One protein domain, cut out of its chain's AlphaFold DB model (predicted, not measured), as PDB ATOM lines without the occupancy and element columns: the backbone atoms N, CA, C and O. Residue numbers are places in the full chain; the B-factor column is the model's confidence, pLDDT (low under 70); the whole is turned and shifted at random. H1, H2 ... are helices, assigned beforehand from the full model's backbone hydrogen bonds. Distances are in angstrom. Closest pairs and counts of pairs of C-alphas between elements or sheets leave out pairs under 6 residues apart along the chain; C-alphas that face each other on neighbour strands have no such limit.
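AT A GLANCE: This is residues 153 to 194 of the 194 residues of a protein of Kluyveromyces marxianus (strain DMKU3-1042 / BCC 29191 / NBRC 104275) (UniProt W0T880). Picture an open L: one long, straight helix, H1, makes the long arm, and at its far end the chain turns through the little helix H2 at the corner into a shorter arm, H3, which points away to one side. There is no core between the arms, and two stretches stick out free: residues 153 to 171, of which 155 to 171 belong to H1, and residues 187 to 194, of which 187 to 191 belong to H3. The printed part has 42 residues with three named helices, in the order H1, H2, H3, and no named strand; its class is all helix. It is only just loose, close to extended, with a radius of gyration of the C-alphas of 13.3 A, and its outline is flat, with spans of 35 by 25 by 11 A.

IN THESE COORDINATES: Find C-alpha 155 at (216.985, 254.446, 240.466); here H1 begins, and it runs through residues 155 to 174 to C-alpha 174 at (234.851, 269.327, 257.517), 28.8 A from first to last C-alpha. Past Asn 175 comes H2, residues 176 to 180, 6.1 A from first to last C-alpha. Past Ser 181 look for H3, residues 182 to 191, which measures 14.3 A from first to last C-alpha and ends at C-alpha 191 at (242.858, 249.662, 260.636).

HOW THE PARTS SIT: Start from H1, the longest helix, which touches no helix. Look at its last turns: H1 and H2 are close but not clearly touching, with the C-alphas of Val 172 and Phe 178 their closest, 6.7 A apart. From the same Phe 178 go on to Ala 185: their C-alphas, 5.7 A apart, are the closest of H2 and H3. These two helices touch only at the corner by their link, and only just, with 3 pairs of C-alphas within 8 A. H1 and H3 are apart, with no C-alpha of the one within 8 A of the other. Along the backbone of H1, H2 and H3, each O of residue i and N of residue i+4 inside the helix are within hydrogen-bond range.

THE WHOLE: Measure the size from Asn 154 to Lys 180, whose C-alphas are the two farthest apart, at 37.1 A; the first and last printed C-alphas, those of Lys 153 and Gln 194, are 27.6 A apart. The printed part has no cut and ends at residue 194, the chain's last residue. The links from H1 to H2 and from H2 to H3 are tight, with 1 residue each, and no link is long. In the B-factor column the mean pLDDT of the printed part is 88.8, and residue 194 is the one printed residue under 70, where the model's confidence is low.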
ATOM      1  N   LYS A 153     221.102 249.345 242.190       86.50
ATOM      2  CA  LYS A 153     220.410 248.805 241.007       86.50
ATOM      3  C   LYS A 153     219.041 249.452 240.775       86.50
ATOM      4  O   LYS A 153     218.501 249.340 239.678       86.50
ATOM      5  N   ASN A 154     218.449 250.085 241.790       89.94
ATOM      6  CA  ASN A 154     217.170 250.783 241.680       89.94
ATOM      7  C   ASN A 154     217.412 252.296 241.611       89.94
ATOM      8  O   ASN A 154     218.078 252.839 242.483       89.94
ATOM      9  N   GLN A 155     216.807 252.998 240.650       90.62
ATOM     10  CA  GLN A 155     216.985 254.446 240.466       90.62
ATOM     11  C   GLN A 155     216.686 255.254 241.742       90.62
ATOM     12  O   GLN A 155     217.419 256.181 242.082       90.62
ATOM     13  N   LYS A 156     215.631 254.884 242.486       91.94
ATOM     14  CA  LYS A 156     215.299 255.540 243.763       91.94
ATOM     15  C   LYS A 156     216.355 255.280 244.839       91.94
ATOM     16  O   LYS A 156     216.690 256.193 245.586       91.94
ATOM     17  N   GLY A 157     216.874 254.053 244.900       92.38
ATOM     18  CA  GLY A 157     217.928 253.665 245.840       92.38
ATOM     19  C   GLY A 157     219.250 254.354 245.518       92.38
ATOM     20  O   GLY A 157     219.851 254.938 246.408       92.38
ATOM     21  N   ALA A 158     219.634 254.395 244.241       92.44
ATOM     22  CA  ALA A 158     220.811 255.116 243.764       92.44
ATOM     23  C   ALA A 158     220.750 256.612 244.102       92.44
ATOM     24  O   ALA A 158     221.716 257.170 244.610       92.44
ATOM     25  N   LYS A 159     219.591 257.260 243.909       95.69
ATOM     26  CA  LYS A 159     219.410 258.671 244.288       95.69
ATOM     27  C   LYS A 159     219.537 258.891 245.800       95.69
ATOM     28  O   LYS A 159     220.016 259.940 246.220       95.69
ATOM     29  N   LEU A 160     219.081 257.938 246.615       94.62
ATOM     30  CA  LEU A 160     219.203 258.027 248.071       94.62
ATOM     31  C   LEU A 160     220.650 257.815 248.529       94.62
ATOM     32  O   LEU A 160     221.127 258.595 249.348       94.62
ATOM     33  N   LEU A 161     221.346 256.829 247.953       93.56
ATOM     34  CA  LEU A 161     222.772 256.586 248.186       93.56
ATOM     35  C   LEU A 161     223.602 257.817 247.838       93.56
ATOM     36  O   LEU A 161     224.331 258.299 248.692       93.56
ATOM     37  N   ALA A 162     223.396 258.404 246.657       95.00
ATOM     38  CA  ALA A 162     224.116 259.605 246.243       95.00
ATOM     39  C   ALA A 162     223.947 260.754 247.253       95.00
ATOM     40  O   ALA A 162     224.916 261.405 247.622       95.00
ATOM     41  N   LYS A 163     222.731 260.968 247.776       96.38
ATOM     42  CA  LYS A 163     222.495 261.976 248.825       96.38
ATOM     43  C   LYS A 163     223.234 261.661 250.125       96.38
ATOM     44  O   LYS A 163     223.729 262.579 250.770       96.38
ATOM     45  N   GLN A 164     223.250 260.396 250.543       95.06
ATOM     46  CA  GLN A 164     223.957 259.969 251.754       95.06
ATOM     47  C   GLN A 164     225.473 260.110 251.588       95.06
ATOM     48  O   GLN A 164     226.137 260.621 252.482       95.06
ATOM     49  N   GLU A 165     226.004 259.734 250.428       93.94
ATOM     50  CA  GLU A 165     227.418 259.874 250.083       93.94
ATOM     51  C   GLU A 165     227.841 261.339 250.019       93.94
ATOM     52  O   GLU A 165     228.860 261.685 250.602       93.94
ATOM     53  N   SER A 166     227.039 262.225 249.415       95.81
ATOM     54  CA  SER A 166     227.330 263.666 249.418       95.81
ATOM     55  C   SER A 166     227.384 264.247 250.833       95.81
ATOM     56  O   SER A 166     228.257 265.059 251.122       95.81
ATOM     57  N   LYS A 167     226.489 263.821 251.737       95.75
ATOM     58  CA  LYS A 167     226.532 264.249 253.146       95.75
ATOM     59  C   LYS A 167     227.798 263.763 253.839       95.75
ATOM     60  O   LYS A 167     228.531 264.573 254.393       95.75
ATOM     61  N   ARG A 168     228.088 262.465 253.730       92.62
ATOM     62  CA  ARG A 168     229.286 261.855 254.316       92.62
ATOM     63  C   ARG A 168     230.568 262.489 253.777       92.62
ATOM     64  O   ARG A 168     231.522 262.675 254.518       92.62
ATOM     65  N   PHE A 169     230.596 262.825 252.492       92.38
ATOM     66  CA  PHE A 169     231.729 263.502 251.874       92.38
ATOM     67  C   PHE A 169     231.947 264.895 252.471       92.38
ATOM     68  O   PHE A 169     233.067 265.222 252.850       92.38
ATOM     69  N   ASN A 170     230.881 265.679 252.642       93.62
ATOM     70  CA  ASN A 170     230.976 266.989 253.287       93.62
ATOM     71  C   ASN A 170     231.436 266.884 254.752       93.62
ATOM     72  O   ASN A 170     232.226 267.707 255.199       93.62
ATOM     73  N   GLU A 171     230.993 265.858 255.483       91.69
ATOM     74  CA  GLU A 171     231.455 265.577 256.851       91.69
ATOM     75  C   GLU A 171     232.957 265.255 256.895       91.69
ATOM     76  O   GLU A 171     233.672 265.749 257.763       91.69
ATOM     77  N   VAL A 172     233.459 264.471 255.935       88.62
ATOM     78  CA  VAL A 172     234.894 264.168 255.811       88.62
ATOM     79  C   VAL A 172     235.696 265.424 255.473       88.62
ATOM     80  O   VAL A 172     236.753 265.641 256.057       88.62
ATOM     81  N   LEU A 173     235.186 266.278 254.582       86.81
ATOM     82  CA  LEU A 173     235.837 267.546 254.250       86.81
ATOM     83  C   LEU A 173     235.879 268.521 255.429       86.81
ATOM     84  O   LEU A 173     236.825 269.296 255.527       86.81
ATOM     85  N   ALA A 174     234.886 268.491 256.318       90.69
ATOM     86  CA  ALA A 174     234.851 269.327 257.517       90.69
ATOM     87  C   ALA A 174     235.773 268.821 258.644       90.69
ATOM     88  O   ALA A 174     236.014 269.544 259.606       90.69
ATOM     89  N   ASN A 175     236.288 267.591 258.550       89.81
ATOM     90  CA  ASN A 175     237.142 267.012 259.580       89.81
ATOM     91  C   ASN A 175     238.584 267.539 259.466       89.81
ATOM     92  O   ASN A 175     239.296 267.243 258.506       89.81
ATOM     93  N   GLU A 176     239.043 268.266 260.485       88.06
ATOM     94  CA  GLU A 176     240.399 268.829 260.533       88.06
ATOM     95  C   GLU A 176     241.506 267.770 260.455       88.06
ATOM     96  O   GLU A 176     242.552 268.020 259.857       88.06
ATOM     97  N   ALA A 177     241.297 266.581 261.031       85.56
ATOM     98  CA  ALA A 177     242.278 265.497 260.969       85.56
ATOM     99  C   ALA A 177     242.462 265.001 259.525       85.56
ATOM    100  O   ALA A 177     243.582 264.745 259.085       85.56
ATOM    101  N   PHE A 178     241.368 264.945 258.759       87.31
ATOM    102  CA  PHE A 178     241.410 264.590 257.343       87.31
ATOM    103  C   PHE A 178     242.049 265.697 256.491       87.31
ATOM    104  O   PHE A 178     242.786 265.389 255.556       87.31
ATOM    105  N   GLN A 179     241.815 266.972 256.824       86.75
ATOM    106  CA  GLN A 179     242.454 268.098 256.134       86.75
ATOM    107  C   GLN A 179     243.972 268.145 256.360       86.75
ATOM    108  O   GLN A 179     244.713 268.469 255.435       86.75
ATOM    109  N   LYS A 180     244.440 267.813 257.572       90.94
ATOM    110  CA  LYS A 180     245.871 267.816 257.922       90.94
ATOM    111  C   LYS A 180     246.624 266.640 257.294       90.94
ATOM    112  O   LYS A 180     247.695 266.845 256.729       90.94
ATOM    113  N   SER A 181     246.081 265.423 257.364       91.88
ATOM    114  CA  SER A 181     246.726 264.234 256.790       91.88
ATOM    115  C   SER A 181     245.705 263.205 256.264       91.88
ATOM    116  O   SER A 181     245.366 262.227 256.938       91.88
ATOM    117  N   PRO A 182     245.244 263.339 255.003       89.62
ATOM    118  CA  PRO A 182     244.167 262.499 254.468       89.62
ATOM    119  C   PRO A 182     244.547 261.013 254.391       89.62
ATOM    120  O   PRO A 182     243.722 260.137 254.646       89.62
ATOM    121  N   PHE A 183     245.810 260.709 254.070       90.94
ATOM    122  CA  PHE A 183     246.300 259.331 253.972       90.94
ATOM    123  C   PHE A 183     246.477 258.654 255.334       90.94
ATOM    124  O   PHE A 183     246.378 257.432 255.418       90.94
ATOM    125  N   GLU A 184     246.740 259.415 256.392       89.38
ATOM    126  CA  GLU A 184     246.904 258.875 257.742       89.38
ATOM    127  C   GLU A 184     245.547 258.578 258.378       89.38
ATOM    128  O   GLU A 184     245.320 257.455 258.824       89.38
ATOM    129  N   ALA A 185     244.597 259.509 258.245       86.12
ATOM    130  CA  ALA A 185     243.196 259.280 258.588       86.12
ATOM    131  C   ALA A 185     242.606 258.073 257.828       86.12
ATOM    132  O   ALA A 185     241.854 257.274 258.386       86.12
ATOM    133  N   LEU A 186     242.983 257.888 256.554       84.00
ATOM    134  CA  LEU A 186     242.579 256.714 255.778       84.00
ATOM    135  C   LEU A 186     243.208 255.416 256.310       84.00
ATOM    136  O   LEU A 186     242.513 254.404 256.408       84.00
ATOM    137  N   LYS A 187     244.501 255.425 256.664       88.94
ATOM    138  CA  LYS A 187     245.177 254.263 257.271       88.94
ATOM    139  C   LYS A 187     244.516 253.866 258.589       88.94
ATOM    140  O   LYS A 187     244.274 252.680 258.807       88.94
ATOM    141  N   GLU A 188     244.181 254.837 259.430       86.56
ATOM    142  CA  GLU A 188     243.481 254.613 260.695       86.56
ATOM    143  C   GLU A 188     242.077 254.034 260.468       86.56
ATOM    144  O   GLU A 188     241.723 253.015 261.060       86.56
ATOM    145  N   ALA A 189     241.306 254.590 259.527       82.06
ATOM    146  CA  ALA A 189     239.976 254.088 259.183       82.06
ATOM    147  C   ALA A 189     239.990 252.651 258.630       82.06
ATOM    148  O   ALA A 189     239.071 251.874 258.891       82.06
ATOM    149  N   ILE A 190     241.021 252.283 257.862       81.56
ATOM    150  CA  ILE A 190     241.207 250.909 257.376       81.56
ATOM    151  C   ILE A 190     241.574 249.980 258.538       81.56
ATOM    152  O   ILE A 190     241.019 248.885 258.623       81.56
ATOM    153  N   ARG A 191     242.450 250.426 259.450       90.69
ATOM    154  CA  ARG A 191     242.858 249.662 260.636       90.69
ATOM    155  C   ARG A 191     241.690 249.396 261.588       90.69
ATOM    156  O   ARG A 191     241.596 248.298 262.109       90.69
ATOM    157  N   MET A 192     240.778 250.355 261.753       78.94
ATOM    158  CA  MET A 192     239.566 250.217 262.578       78.94
ATOM    159  C   MET A 192     238.496 249.291 261.968       78.94
ATOM    160  O   MET A 192     237.498 248.993 262.622       78.94
ATOM    161  N   ARG A 193     238.649 248.879 260.701       71.25
ATOM    162  CA  ARG A 193     237.677 248.049 259.967       71.25
ATOM    163  C   ARG A 193     238.105 246.581 259.823       71.25
ATOM    164  O   ARG A 193     237.274 245.775 259.401       71.25
ATOM    165  N   GLN A 194     239.369 246.262 260.104       51.75
ATOM    166  CA  GLN A 194     239.880 244.890 260.214       51.75
ATOM    167  C   GLN A 194     239.666 244.362 261.628       51.75
ATOM    168  O   GLN A 194     239.352 243.157 261.731       51.75
TER     169      GLN A 194